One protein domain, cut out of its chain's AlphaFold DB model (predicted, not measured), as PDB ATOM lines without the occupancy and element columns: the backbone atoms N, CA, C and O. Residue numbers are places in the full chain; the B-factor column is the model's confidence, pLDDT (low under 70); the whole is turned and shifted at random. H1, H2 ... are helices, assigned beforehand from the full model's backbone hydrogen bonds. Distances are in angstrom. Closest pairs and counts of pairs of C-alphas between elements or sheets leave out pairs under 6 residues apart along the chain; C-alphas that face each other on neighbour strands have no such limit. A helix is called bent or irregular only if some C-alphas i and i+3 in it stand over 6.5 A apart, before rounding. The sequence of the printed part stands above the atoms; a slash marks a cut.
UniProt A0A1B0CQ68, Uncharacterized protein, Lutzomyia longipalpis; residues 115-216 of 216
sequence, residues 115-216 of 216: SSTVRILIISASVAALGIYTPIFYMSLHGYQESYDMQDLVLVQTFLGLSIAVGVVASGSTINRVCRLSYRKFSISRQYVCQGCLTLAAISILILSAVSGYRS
ATOM      1  N   SER A 115      24.483  15.604 -10.704       89.56
ATOM      2  CA  SER A 115      24.271  15.415 -12.146       89.56
ATOM      3  C   SER A 115      25.592  15.337 -12.924       89.56
ATOM      4  O   SER A 115      26.394  16.268 -12.878       89.56
ATOM      5  N   SER A 116      25.799  14.260 -13.693       83.44
ATOM      6  CA  SER A 116      27.005  14.065 -14.519       83.44
ATOM      7  C   SER A 116      27.217  15.194 -15.530       83.44
ATOM      8  O   SER A 116      28.336  15.657 -15.722       83.44
ATOM      9  N   THR A 117      26.139  15.708 -16.120       83.81
ATOM     10  CA  THR A 117      26.191  16.831 -17.064       83.81
ATOM     11  C   THR A 117      26.694  18.116 -16.410       83.81
ATOM     12  O   THR A 117      27.498  18.840 -16.993       83.81
ATOM     13  N   VAL A 118      26.243  18.388 -15.183       83.88
ATOM     14  CA  VAL A 118      26.686  19.556 -14.413       83.88
ATOM     15  C   VAL A 118      28.159  19.411 -14.040       83.88
ATOM     16  O   VAL A 118      28.900  20.379 -14.168       83.88
ATOM     17  N   ARG A 119      28.615  18.206 -13.668       87.75
ATOM     18  CA  ARG A 119      30.038  17.951 -13.384       87.75
ATOM     19  C   ARG A 119      30.929  18.239 -14.589       87.75
ATOM     20  O   ARG A 119      31.912  18.952 -14.438       87.75
ATOM     21  N   ILE A 120      30.572  17.732 -15.773       85.38
ATOM     22  CA  ILE A 120      31.353  17.973 -16.998       85.38
ATOM     23  C   ILE A 120      31.407  19.474 -17.303       85.38
ATOM     24  O   ILE A 120      32.476  19.999 -17.601       85.38
ATOM     25  N   LEU A 121      30.277  20.178 -17.176       83.50
ATOM     26  CA  LEU A 121      30.230  21.621 -17.403       83.50
ATOM     27  C   LEU A 121      31.126  22.379 -16.415       83.50
ATOM     28  O   LEU A 121      31.900  23.229 -16.848       83.50
ATOM     29  N   ILE A 122      31.063  22.044 -15.122       86.75
ATOM     30  CA  ILE A 122      31.906  22.651 -14.083       86.75
ATOM     31  C   ILE A 122      33.381  22.419 -14.397       86.75
ATOM     32  O   ILE A 122      34.134  23.383 -14.432       86.75
ATOM     33  N   ILE A 123      33.791  21.181 -14.694       86.25
ATOM     34  CA  ILE A 123      35.191  20.863 -15.015       86.25
ATOM     35  C   ILE A 123      35.648  21.653 -16.246       86.25
ATOM     36  O   ILE A 123      36.683  22.313 -16.195       86.25
ATOM     37  N   SER A 124      34.858  21.663 -17.326       84.12
ATOM     38  CA  SER A 124      35.203  22.414 -18.540       84.12
ATOM     39  C   SER A 124      35.287  23.926 -18.307       84.12
ATOM     40  O   SER A 124      36.178  24.582 -18.842       84.12
ATOM     41  N   ALA A 125      34.400  24.485 -17.479       83.94
ATOM     42  CA  ALA A 125      34.399  25.905 -17.155       83.94
ATOM     43  C   ALA A 125      35.580  26.277 -16.251       83.94
ATOM     44  O   ALA A 125      36.197  27.314 -16.472       83.94
ATOM     45  N   SER A 126      35.929  25.424 -15.283       86.00
ATOM     46  CA  SER A 126      37.104  25.611 -14.429       86.00
ATOM     47  C   SER A 126      38.392  25.615 -15.248       86.00
ATOM     48  O   SER A 126      39.215  26.506 -15.072       86.00
ATOM     49  N   VAL A 127      38.544  24.669 -16.182       84.88
ATOM     50  CA  VAL A 127      39.711  24.621 -17.077       84.88
ATOM     51  C   VAL A 127      39.763  25.863 -17.972       84.88
ATOM     52  O   VAL A 127      40.814  26.489 -18.077       84.88
ATOM     53  N   ALA A 128      38.639  26.279 -18.562       82.44
ATOM     54  CA  ALA A 128      38.598  27.500 -19.371       82.44
ATOM     55  C   ALA A 128      38.919  28.765 -18.564       82.44
ATOM     56  O   ALA A 128      39.606  29.653 -19.064       82.44
ATOM     57  N   ALA A 129      38.457  28.851 -17.314       83.06
ATOM     58  CA  ALA A 129      38.689  30.008 -16.455       83.06
ATOM     59  C   ALA A 129      40.179  30.252 -16.165       83.06
ATOM     60  O   ALA A 129      40.562  31.405 -15.976       83.06
ATOM     61  N   LEU A 130      41.018  29.207 -16.185       81.62
ATOM     62  CA  LEU A 130      42.470  29.341 -16.013       81.62
ATOM     63  C   LEU A 130      43.150  30.079 -17.178       81.62
ATOM     64  O   LEU A 130      44.190  30.693 -16.969       81.62
ATOM     65  N   GLY A 131      42.577  30.033 -18.387       79.19
ATOM     66  CA  GLY A 131      43.192  30.588 -19.600       79.19
ATOM     67  C   GLY A 131      42.453  31.768 -20.233       79.19
ATOM     68  O   GLY A 131      42.972  32.391 -21.156       79.19
ATOM     69  N   ILE A 132      41.238  32.090 -19.775       80.75
ATOM     70  CA  ILE A 132      40.358  33.028 -20.491       80.75
ATOM     71  C   ILE A 132      40.897  34.467 -20.536       80.75
ATOM     72  O   ILE A 132      40.685  35.169 -21.521       80.75
ATOM     73  N   TYR A 133      41.622  34.899 -19.500       83.44
ATOM     74  CA  TYR A 133      42.197  36.248 -19.420       83.44
ATOM     75  C   TYR A 133      43.639  36.328 -19.930       83.44
ATOM     76  O   TYR A 133      44.151  37.428 -20.138       83.44
ATOM     77  N   THR A 134      44.285  35.186 -20.165       84.75
ATOM     78  CA  THR A 134      45.667  35.101 -20.645       84.75
ATOM     79  C   THR A 134      45.923  35.963 -21.884       84.75
ATOM     80  O   THR A 134      46.825  36.794 -21.812       84.75
ATOM     81  N   PRO A 135      45.140  35.883 -22.984       83.06
ATOM     82  CA  PRO A 135      45.423  36.685 -24.177       83.06
ATOM     83  C   PRO A 135      45.269  38.193 -23.944       83.06
ATOM     84  O   PRO A 135      45.958  38.972 -24.588       83.06
ATOM     85  N   ILE A 136      44.420  38.620 -23.006       83.75
ATOM     86  CA  ILE A 136      44.213  40.047 -22.725       83.75
ATOM     87  C   ILE A 136      45.461  40.658 -22.073       83.75
ATOM     88  O   ILE A 136      45.866  41.750 -22.451       83.75
ATOM     89  N   PHE A 137      46.091  39.951 -21.130       83.69
ATOM     90  CA  PHE A 137      47.265  40.459 -20.411       83.69
ATOM     91  C   PHE A 137      48.589  40.145 -21.114       83.69
ATOM     92  O   PHE A 137      49.462  41.008 -21.218       83.69
ATOM     93  N   TYR A 138      48.755  38.918 -21.616       83.56
ATOM     94  CA  TYR A 138      50.015  38.504 -22.232       83.56
ATOM     95  C   TYR A 138      50.271  39.201 -23.560       83.56
ATOM     96  O   TYR A 138      51.427  39.465 -23.867       83.56
ATOM     97  N   MET A 139      49.234  39.527 -24.336       81.38
ATOM     98  CA  MET A 139      49.421  40.204 -25.620       81.38
ATOM     99  C   MET A 139      49.932  41.638 -25.425       81.38
ATOM    100  O   MET A 139      50.856  42.051 -26.121       81.38
ATOM    101  N   SER A 140      49.424  42.360 -24.417       80.94
ATOM    102  CA  SER A 140      49.957  43.680 -24.054       80.94
ATOM    103  C   SER A 140      51.379  43.613 -23.489       80.94
ATOM    104  O   SER A 140      52.187  44.501 -23.738       80.94
ATOM    105  N   LEU A 141      51.701  42.551 -22.741       83.12
ATOM    106  CA  LEU A 141      53.036  42.369 -22.171       83.12
ATOM    107  C   LEU A 141      54.076  42.059 -23.258       83.12
ATOM    108  O   LEU A 141      55.132  42.682 -23.282       83.12
ATOM    109  N   HIS A 142      53.762  41.137 -24.172       81.81
ATOM    110  CA  HIS A 142      54.652  40.785 -25.282       81.81
ATOM    111  C   HIS A 142      54.880  41.973 -26.215       81.81
ATOM    112  O   HIS A 142      56.017  42.235 -26.595       81.81
ATOM    113  N   GLY A 143      53.827  42.732 -26.537       81.12
ATOM    114  CA  GLY A 143      53.974  43.923 -27.372       81.12
ATOM    115  C   GLY A 143      54.879  44.986 -26.736       81.12
ATOM    116  O   GLY A 143      55.636  45.653 -27.434       81.12
ATOM    117  N   TYR A 144      54.877  45.093 -25.405       80.81
ATOM    118  CA  TYR A 144      55.817  45.960 -24.696       80.81
ATOM    119  C   TYR A 144      57.262  45.432 -24.742       80.81
ATOM    120  O   TYR A 144      58.196  46.209 -24.927       80.81
ATOM    121  N   GLN A 145      57.466  44.117 -24.606       84.56
ATOM    122  CA  GLN A 145      58.801  43.500 -24.653       84.56
ATOM    123  C   GLN A 145      59.449  43.584 -26.041       84.56
ATOM    124  O   GLN A 145      60.648  43.833 -26.135       84.56
ATOM    125  N   GLU A 146      58.665  43.450 -27.113       83.44
ATOM    126  CA  GLU A 146      59.136  43.635 -28.494       83.44
ATOM    127  C   GLU A 146      59.339  45.119 -28.879       83.44
ATOM    128  O   GLU A 146      59.660  45.419 -30.024       83.44
ATOM    129  N   SER A 147      59.223  46.055 -27.923       80.50
ATOM    130  CA  SER A 147      59.429  47.501 -28.123       80.50
ATOM    131  C   SER A 147      58.505  48.136 -29.175       80.50
ATOM    132  O   SER A 147      58.897  49.100 -29.836       80.50
ATOM    133  N   TYR A 148      57.273  47.631 -29.327       81.00
ATOM    134  CA  TYR A 148      56.274  48.289 -30.175       81.00
ATOM    135  C   TYR A 148      55.864  49.646 -29.606       81.00
ATOM    136  O   TYR A 148      55.850  49.860 -28.389       81.00
ATOM    137  N   ASP A 149      55.466  50.555 -30.498       85.81
ATOM    138  CA  ASP A 149      54.913  51.836 -30.088       85.81
ATOM    139  C   ASP A 149      53.588  51.644 -29.327       85.81
ATOM    140  O   ASP A 149      52.801  50.719 -29.563       85.81
ATOM    141  N   MET A 150      53.300  52.571 -28.416       81.56
ATOM    142  CA  MET A 150      52.090  52.554 -27.592       81.56
ATOM    143  C   MET A 150      50.815  52.632 -28.444       81.56
ATOM    144  O   MET A 150      49.744  52.210 -28.004       81.56
ATOM    145  N   GLN A 151      50.901  53.181 -29.660       85.25
ATOM    146  CA  GLN A 151      49.785  53.215 -30.604       85.25
ATOM    147  C   GLN A 151      49.444  51.825 -31.144       85.25
ATOM    148  O   GLN A 151      48.267  51.460 -31.155       85.25
ATOM    149  N   ASP A 152      50.458  51.047 -31.515       86.44
ATOM    150  CA  ASP A 152      50.295  49.695 -32.048       86.44
ATOM    151  C   ASP A 152      49.781  48.742 -30.970       86.44
ATOM    152  O   ASP A 152      48.890  47.928 -31.220       86.44
ATOM    153  N   LEU A 153      50.251  48.908 -29.730       85.75
ATOM    154  CA  LEU A 153      49.778  48.115 -28.597       85.75
ATOM    155  C   LEU A 153      48.280  48.321 -28.334       85.75
ATOM    156  O   LEU A 153      47.522  47.366 -28.136       85.75
ATOM    157  N   VAL A 154      47.837  49.578 -28.379       88.75
ATOM    158  CA  VAL A 154      46.425  49.933 -28.209       88.75
ATOM    159  C   VAL A 154      45.605  49.430 -29.389       88.75
ATOM    160  O   VAL A 154      44.517  48.895 -29.182       88.75
ATOM    161  N   LEU A 155      46.130  49.530 -30.614       89.88
ATOM    162  CA  LEU A 155      45.477  49.013 -31.812       89.88
ATOM    163  C   LEU A 155      45.223  47.502 -31.696       89.88
ATOM    164  O   LEU A 155      44.090  47.051 -31.886       89.88
ATOM    165  N   VAL A 156      46.228  46.730 -31.287       89.62
ATOM    166  CA  VAL A 156      46.104  45.286 -31.039       89.62
ATOM    167  C   VAL A 156      45.031  44.988 -29.988       89.62
ATOM    168  O   VAL A 156      44.169  44.133 -30.206       89.62
ATOM    169  N   GLN A 157      45.011  45.732 -28.880       90.56
ATOM    170  CA  GLN A 157      44.004  45.561 -27.831       90.56
ATOM    171  C   GLN A 157      42.587  45.927 -28.311       90.56
ATOM    172  O   GLN A 157      41.612  45.261 -27.947       90.56
ATOM    173  N   THR A 158      42.450  46.934 -29.181       92.12
ATOM    174  CA  THR A 158      41.156  47.271 -29.794       92.12
ATOM    175  C   THR A 158      40.664  46.192 -30.752       92.12
ATOM    176  O   THR A 158      39.493  45.812 -30.679       92.12
ATOM    177  N   PHE A 159      41.539  45.628 -31.591       92.38
ATOM    178  CA  PHE A 159      41.181  44.515 -32.469       92.38
ATOM    179  C   PHE A 159      40.817  43.261 -31.682       92.38
ATOM    180  O   PHE A 159      39.868  42.568 -32.056       92.38
ATOM    181  N   LEU A 160      41.498  42.994 -30.566       91.75
ATOM    182  CA  LEU A 160      41.140  41.911 -29.655       91.75
ATOM    183  C   LEU A 160      39.724  42.114 -29.088       91.75
ATOM    184  O   LEU A 160      38.894  41.208 -29.171       91.75
ATOM    185  N   GLY A 161      39.412  43.312 -28.582       92.75
ATOM    186  CA  GLY A 161      38.077  43.652 -28.076       92.75
ATOM    187  C   GLY A 161      36.976  43.521 -29.138       92.75
ATOM    188  O   GLY A 161      35.936  42.903 -28.895       92.75
ATOM    189  N   LEU A 162      37.221  44.023 -30.352       93.69
ATOM    190  CA  LEU A 162      36.296  43.881 -31.481       93.69
ATOM    191  C   LEU A 162      36.112  42.417 -31.899       93.69
ATOM    192  O   LEU A 162      34.986  41.987 -32.153       93.69
ATOM    193  N   SER A 163      37.188  41.630 -31.903       92.56
ATOM    194  CA  SER A 163      37.140  40.196 -32.210       92.56
ATOM    195  C   SER A 163      36.299  39.429 -31.193       92.56
ATOM    196  O   SER A 163      35.509  38.568 -31.579       92.56
ATOM    197  N   ILE A 164      36.384  39.783 -29.904       91.56
ATOM    198  CA  ILE A 164      35.517  39.225 -28.856       91.56
ATOM    199  C   ILE A 164      34.048  39.565 -29.144       91.56
ATOM    200  O   ILE A 164      33.197  38.674 -29.122       91.56
ATOM    201  N   ALA A 165      33.737  40.823 -29.472       94.25
ATOM    202  CA  ALA A 165      32.367  41.244 -29.770       94.25
ATOM    203  C   ALA A 165      31.784  40.499 -30.987       94.25
ATOM    204  O   ALA A 165      30.677  39.955 -30.914       94.25
ATOM    205  N   VAL A 166      32.547  40.405 -32.081       94.12
ATOM    206  CA  VAL A 166      32.158  39.661 -33.289       94.12
ATOM    207  C   VAL A 166      32.017  38.168 -32.990       94.12
ATOM    208  O   VAL A 166      31.026  37.557 -33.394       94.12
ATOM    209  N   GLY A 167      32.946  37.583 -32.231       91.31
ATOM    210  CA  GLY A 167      32.926  36.174 -31.841       91.31
ATOM    211  C   GLY A 167      31.694  35.800 -31.018       91.31
ATOM    212  O   GLY A 167      31.061  34.773 -31.276       91.31
ATOM    213  N   VAL A 168      31.280  36.652 -30.076       90.88
ATOM    214  CA  VAL A 168      30.052  36.461 -29.286       90.88
ATOM    215  C   VAL A 168      28.805  36.496 -30.175       90.88
ATOM    216  O   VAL A 168      27.936  35.625 -30.068       90.88
ATOM    217  N   VAL A 169      28.708  37.467 -31.087       91.69
ATOM    218  CA  VAL A 169      27.556  37.588 -31.997       91.69
ATOM    219  C   VAL A 169      27.509  36.420 -32.987       91.69
ATOM    220  O   VAL A 169      26.435  35.857 -33.226       91.69
ATOM    221  N   ALA A 170      28.656  36.015 -33.534       90.06
ATOM    222  CA  ALA A 170      28.771  34.910 -34.481       90.06
ATOM    223  C   ALA A 170      28.451  33.556 -33.830       90.06
ATOM    224  O   ALA A 170      27.647  32.786 -34.366       90.06
ATOM    225  N   SER A 171      29.015  33.278 -32.650       86.25
ATOM    226  CA  SER A 171      28.758  32.040 -31.901       86.25
ATOM    227  C   SER A 171      27.300  31.949 -31.452       86.25
ATOM    228  O   SER A 171      26.639  30.937 -31.692       86.25
ATOM    229  N   GLY A 172      26.735  33.025 -30.901       86.19
ATOM    230  CA  GLY A 172      25.334  33.043 -30.491       86.19
ATOM    231  C   GLY A 172      24.352  32.944 -31.670       86.19
ATOM    232  O   GLY A 172      23.340  32.238 -31.585       86.19
ATOM    233  N   SER A 173      24.674  33.557 -32.815       84.69
ATOM    234  CA  SER A 173      23.892  33.413 -34.053       84.69
ATOM    235  C   SER A 173      23.970  31.996 -34.616       84.69
ATOM    236  O   SER A 173      22.950  31.456 -35.055       84.69
ATOM    237  N   THR A 174      25.148  31.371 -34.558       82.62
ATOM    238  CA  THR A 174      25.357  29.971 -34.949       82.62
ATOM    239  C   THR A 174      24.522  29.044 -34.081       82.62
ATOM    240  O   THR A 174      23.779  28.232 -34.620       82.62
ATOM    241  N   ILE A 175      24.521  29.221 -32.756       80.31
ATOM    242  CA  ILE A 175      23.676  28.435 -31.844       80.31
ATOM    243  C   ILE A 175      22.194  28.571 -32.219       80.31
ATOM    244  O   ILE A 175      21.472  27.575 -32.241       80.31
ATOM    245  N   ASN A 176      21.727  29.773 -32.567       74.06
ATOM    246  CA  ASN A 176      20.333  29.995 -32.958       74.06
ATOM    247  C   ASN A 176      19.989  29.357 -34.322       74.06
ATOM    248  O   ASN A 176      18.939  28.725 -34.467       74.06
ATOM    249  N   ARG A 177      20.879  29.473 -35.321       68.50
ATOM    250  CA  ARG A 177      20.704  28.866 -36.655       68.50
ATOM    251  C   ARG A 177      20.785  27.342 -36.605       68.50
ATOM    252  O   ARG A 177      19.887  26.686 -37.122       68.50
ATOM    253  N   VAL A 178      21.793  26.786 -35.933       62.22
ATOM    254  CA  VAL A 178      21.951  25.340 -35.710       62.22
ATOM    255  C   VAL A 178      20.744  24.794 -34.951       62.22
ATOM    256  O   VAL A 178      20.205  23.766 -35.342       62.22
ATOM    257  N   CYS A 179      20.226  25.515 -33.950       53.41
ATOM    258  CA  CYS A 179      19.009  25.121 -33.236       53.41
ATOM    259  C   CYS A 179      17.752  25.138 -34.131       53.41
ATOM    260  O   CYS A 179      16.906  24.255 -33.993       53.41
ATOM    261  N   ARG A 180      17.614  26.097 -35.065       57.38
ATOM    262  CA  ARG A 180      16.515  26.100 -36.056       57.38
ATOM    263  C   ARG A 180      16.638  24.973 -37.079       57.38
ATOM    264  O   ARG A 180      15.623  24.389 -37.443       57.38
ATOM    265  N   LEU A 181      17.854  24.677 -37.539       54.06
ATOM    266  CA  LEU A 181      18.121  23.613 -38.511       54.06
ATOM    267  C   LEU A 181      17.875  22.224 -37.889       54.06
ATOM    268  O   LEU A 181      17.237  21.360 -38.485       54.06
ATOM    269  N   SER A 182      18.321  22.055 -36.642       49.81
ATOM    270  CA  SER A 182      18.232  20.837 -35.830       49.81
ATOM    271  C   SER A 182      16.790  20.414 -35.512       49.81
ATOM    272  O   SER A 182      16.500  19.216 -35.557       49.81
ATOM    273  N   TYR A 183      15.861  21.367 -35.320       50.25
ATOM    274  CA  TYR A 183      14.421  21.096 -35.121       50.25
ATOM    275  C   TYR A 183      13.800  20.264 -36.258       50.25
ATOM    276  O   TYR A 183      12.768  19.630 -36.064       50.25
ATOM    277  N   ARG A 184      14.424  20.237 -37.446       52.62
ATOM    278  CA  ARG A 184      13.881  19.557 -38.623       52.62
ATOM    279  C   ARG A 184      14.376  18.122 -38.836       52.62
ATOM    280  O   ARG A 184      13.782  17.491 -39.702       52.62
ATOM    281  N   LYS A 185      15.398  17.601 -38.115       49.50
ATOM    282  CA  LYS A 185      15.828  16.174 -38.226       49.50
ATOM    283  C   LYS A 185      16.876  15.621 -37.224       49.50
ATOM    284  O   LYS A 185      17.065  14.410 -37.230       49.50
ATOM    285  N   PHE A 186      17.557  16.404 -36.369       54.06
ATOM    286  CA  PHE A 186      18.620  15.845 -35.494       54.06
ATOM    287  C   PHE A 186      18.896  16.708 -34.251       54.06
ATOM    288  O   PHE A 186      19.363  17.832 -34.399       54.06
ATOM    289  N   SER A 187      18.632  16.221 -33.031       53.78
ATOM    290  CA  SER A 187      18.768  16.989 -31.772       53.78
ATOM    291  C   SER A 187      20.183  16.906 -31.183       53.78
ATOM    292  O   SER A 187      20.463  16.053 -30.342       53.78
ATOM    293  N   ILE A 188      21.076  17.820 -31.568       65.06
ATOM    294  CA  ILE A 188      22.390  17.978 -30.919       65.06
ATOM    295  C   ILE A 188      22.214  18.834 -29.659       65.06
ATOM    296  O   ILE A 188      21.689  19.947 -29.722       65.06
ATOM    297  N   SER A 189      22.650  18.330 -28.497       70.94
ATOM    298  CA  SER A 189      22.588  19.097 -27.244       70.94
ATOM    299  C   SER A 189      23.461  20.352 -27.336       70.94
ATOM    300  O   SER A 189      24.617  20.295 -27.754       70.94
ATOM    301  N   ARG A 190      22.930  21.490 -26.865       67.31
ATOM    302  CA  ARG A 190      23.639  22.786 -26.797       67.31
ATOM    303  C   ARG A 190      24.976  22.692 -26.060       67.31
ATOM    304  O   ARG A 190      25.883  23.470 -26.325       67.31
ATOM    305  N   GLN A 191      25.087  21.733 -25.146       72.94
ATOM    306  CA  GLN A 191      26.286  21.494 -24.349       72.94
ATOM    307  C   GLN A 191      27.469  21.059 -25.211       72.94
ATOM    308  O   GLN A 191      28.561  21.573 -25.008       72.94
ATOM    309  N   TYR A 192      27.248  20.200 -26.210       77.06
ATOM    310  CA  TYR A 192      28.320  19.739 -27.094       77.06
ATOM    311  C   TYR A 192      28.839  20.857 -27.997       77.06
ATOM    312  O   TYR A 192      30.040  20.958 -28.215       77.06
ATOM    313  N   VAL A 193      27.951  21.742 -28.461       78.00
ATOM    314  CA  VAL A 193      28.348  22.911 -29.260       78.00
ATOM    315  C   VAL A 193      29.211  23.861 -28.425       78.00
ATOM    316  O   VAL A 193      30.288  24.250 -28.865       78.00
ATOM    317  N   CYS A 194      28.791  24.184 -27.197       76.19
ATOM    318  CA  CYS A 194      29.584  25.039 -26.309       76.19
ATOM    319  C   CYS A 194      30.920  24.399 -25.914       76.19
ATOM    320  O   CYS A 194      31.934  25.088 -25.885       76.19
ATOM    321  N   GLN A 195      30.933  23.092 -25.636       82.25
ATOM    322  CA  GLN A 195      32.162  22.358 -25.328       82.25
ATOM    323  C   GLN A 195      33.120  22.347 -26.522       82.25
ATOM    324  O   GLN A 195      34.306  22.575 -26.324       82.25
ATOM    325  N   GLY A 196      32.616  22.178 -27.748       82.25
ATOM    326  CA  GLY A 196      33.423  22.253 -28.968       82.25
ATOM    327  C   GLY A 196      34.029  23.639 -29.218       82.25
ATOM    328  O   GLY A 196      35.195  23.751 -29.577       82.25
ATOM    329  N   CYS A 197      33.277  24.718 -28.980       81.19
ATOM    330  CA  CYS A 197      33.838  26.073 -29.062       81.19
ATOM    331  C   CYS A 197      34.934  26.306 -28.011       81.19
ATOM    332  O   CYS A 197      35.925  26.980 -28.283       81.19
ATOM    333  N   LEU A 198      34.756  25.744 -26.817       81.19
ATOM    334  CA  LEU A 198      35.680  25.892 -25.699       81.19
ATOM    335  C   LEU A 198      36.977  25.101 -25.922       81.19
ATOM    336  O   LEU A 198      38.053  25.621 -25.640       81.19
ATOM    337  N   THR A 199      36.902  23.894 -26.494       82.81
ATOM    338  CA  THR A 199      38.099  23.138 -26.896       82.81
ATOM    339  C   THR A 199      38.834  23.813 -28.044       82.81
ATOM    340  O   THR A 199      40.057  23.898 -27.999       82.81
ATOM    341  N   LEU A 200      38.114  24.350 -29.035       84.50
ATOM    342  CA  LEU A 200      38.725  25.102 -30.132       84.50
ATOM    343  C   LEU A 200      39.494  26.322 -29.607       84.50
ATOM    344  O   LEU A 200      40.657  26.498 -29.951       84.50
ATOM    345  N   ALA A 201      38.879  27.114 -28.722       81.25
ATOM    346  CA  ALA A 201      39.539  28.260 -28.101       81.25
ATOM    347  C   ALA A 201      40.768  27.849 -27.269       81.25
ATOM    348  O   ALA A 201      41.805  28.506 -27.342       81.25
ATOM    349  N   ALA A 202      40.684  26.745 -26.518       81.81
ATOM    350  CA  ALA A 202      41.812  26.227 -25.745       81.81
ATOM    351  C   ALA A 202      42.981  25.791 -26.647       81.81
ATOM    352  O   ALA A 202      44.130  26.124 -26.365       81.81
ATOM    353  N   ILE A 203      42.689  25.102 -27.756       84.00
ATOM    354  CA  ILE A 203      43.690  24.720 -28.761       84.00
ATOM    355  C   ILE A 203      44.336  25.970 -29.368       84.00
ATOM    356  O   ILE A 203      45.557  26.020 -29.479       84.00
ATOM    357  N   SER A 204      43.555  27.002 -29.705       82.31
ATOM    358  CA  SER A 204      44.097  28.259 -30.235       82.31
ATOM    359  C   SER A 204      45.067  28.939 -29.265       82.31
ATOM    360  O   SER A 204      46.120  29.403 -29.694       82.31
ATOM    361  N   ILE A 205      44.749  28.965 -27.966       80.62
ATOM    362  CA  ILE A 205      45.637  29.536 -26.941       80.62
ATOM    363  C   ILE A 205      46.919  28.702 -26.810       80.62
ATOM    364  O   ILE A 205      48.005  29.271 -26.784       80.62
ATOM    365  N   LEU A 206      46.816  27.366 -26.791       81.31
ATOM    366  CA  LEU A 206      47.984  26.480 -26.720       81.31
ATOM    367  C   LEU A 206      48.909  26.629 -27.931       81.31
ATOM    368  O   LEU A 206      50.123  26.682 -27.760       81.31
ATOM    369  N   ILE A 207      48.346  26.730 -29.140       82.69
ATOM    370  CA  ILE A 207      49.124  26.977 -30.361       82.69
ATOM    371  C   ILE A 207      49.848  28.320 -30.253       82.69
ATOM    372  O   ILE A 207      51.037  28.391 -30.553       82.69
ATOM    373  N   LEU A 208      49.166  29.371 -29.788       73.88
ATOM    374  CA  LEU A 208      49.772  30.691 -29.632       73.88
ATOM    375  C   LEU A 208      50.943  30.661 -28.634       73.88
ATOM    376  O   LEU A 208      52.009  31.189 -28.935       73.88
ATOM    377  N   SER A 209      50.772  29.984 -27.493       74.44
ATOM    378  CA  SER A 209      51.831  29.801 -26.491       74.44
ATOM    379  C   SER A 209      53.002  28.948 -26.996       74.44
ATOM    380  O   SER A 209      54.156  29.222 -26.664       74.44
ATOM    381  N   ALA A 210      52.733  27.920 -27.804       77.25
ATOM    382  CA  ALA A 210      53.774  27.085 -28.397       77.25
ATOM    383  C   ALA A 210      54.598  27.857 -29.441       77.25
ATOM    384  O   ALA A 210      55.821  27.747 -29.461       77.25
ATOM    385  N   VAL A 211      53.942  28.676 -30.271       76.25
ATOM    386  CA  VAL A 211      54.615  29.517 -31.272       76.25
ATOM    387  C   VAL A 211      55.475  30.592 -30.607       76.25
ATOM    388  O   VAL A 211      56.600  30.809 -31.050       76.25
ATOM    389  N   SER A 212      55.003  31.230 -29.529       63.19
ATOM    390  CA  SER A 212      55.820  32.204 -28.788       63.19
ATOM    391  C   SER A 212      57.079  31.572 -28.186       63.19
ATOM    392  O   SER A 212      58.150  32.165 -28.256       63.19
ATOM    393  N   GLY A 213      56.976  30.340 -27.671       60.91
ATOM    394  CA  GLY A 213      58.122  29.607 -27.125       60.91
ATOM    395  C   GLY A 213      59.159  29.180 -28.169       60.91
ATOM    396  O   GLY A 213      60.281  28.863 -27.801       60.91
ATOM    397  N   TYR A 214      58.802  29.177 -29.457       56.47
ATOM    398  CA  TYR A 214      59.705  28.815 -30.556       56.47
ATOM    399  C   TYR A 214      60.486  30.013 -31.119       56.47
ATOM    400  O   TYR A 214      61.422  29.837 -31.894       56.47
ATOM    401  N   ARG A 215      60.059  31.237 -30.783       50.00
ATOM    402  CA  ARG A 215      60.629  32.503 -31.273       50.00
ATOM    403  C   ARG A 215      61.496  33.226 -30.232       50.00
ATOM    404  O   ARG A 215      62.024  34.288 -30.549       50.00
ATOM    405  N   SER A 216      61.598  32.662 -29.025       43.88
ATOM    406  CA  SER A 216      62.506  33.072 -27.938       43.88
ATOM    407  C   SER A 216      63.786  32.246 -27.990       43.88
ATOM    408  O   SER A 216      64.849  32.799 -27.648       43.88
TER     409      SER A 216
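This is residues 115 to 216 of the 216 residues of an uncharacterized protein of Lutzomyia longipalpis (UniProt A0A1B0CQ68). Four helices run roughly lengthwise in a loose rod: the long H3 forms one long side, H1 and H2 follow one another end to end, running opposite to H3, and H4 runs the same way as H1 and H2, passing the place where they join. H2 folds back on the first part of H3 as a helical hairpin, and H4 packs on H1, while contacts between these two pairs are few; residues 162 to 170 of H3 stand free, and residues 180 to 186 stick out at one end. The printed part has 102 residues, with four named helices in the order H1, H2, H3, H4 and no named strand; the class is all helix. The whole is loose, with a radius of gyration of the C-alphas of 17.3 A and spans of 54 by 26 by 21 A.

H3, the longest helix, has residues 150 to 182 and runs 47.1 A from C-alpha 150 at (52.090, 52.554, -27.592) to C-alpha 182 at (18.232, 20.837, -35.830). H2 has residues 134 to 145 and is 16.1 A long. H1 has residues 116 to 131, begins with C-alpha 116 at (27.005, 14.065, -14.519) and is 23.7 A long. H4 has residues 190 to 214, is 36.8 A long and ends with C-alpha 214 at (59.705, 28.815, -30.556). No helix is bent or irregular.

H3 touches H2 with residues 153 to 160 alone; the closest C-alphas are those of Gly 143 and Leu 153, 6.1 A apart. This hairpin has a shallow tilt of 24 degrees, and its helices run opposite ways. H3 and H4 are close but not clearly touching, with the closest C-alphas, those of Ile 175 and Arg 190, 7.6 A apart; they run opposite ways at a shallow tilt of 28 degrees. H2 and H4 are also close but not clearly touching, with the C-alphas of Pro 135 and Ile 205 the closest at 7.7 A. H1 and H4 touch, the closest C-alphas being those of Ala 128 and Leu 198, 7.2 A apart, and run the same way at a shallow tilt of 27 degrees. H1 and H2 meet only through their link, and H1 and H3 are apart. In H3 and H4 every O i to N i+4 pair is within hydrogen-bond range; in H1 it is 11 of 12 and in H2 7 of 8.

The two C-alphas farthest apart, those of Ser 147 and Lys 185, are 54.6 A from each other. The printed part has no cut. The links H1 to H2 and H2 to H3 are tight, and the link H3 to H4, with 7 residues, is short. The mean pLDDT of the printed part is 79.1; residues 177 to 188, residue 190 and residues 212 to 216 are under 70. Residue 216 is the chain's last.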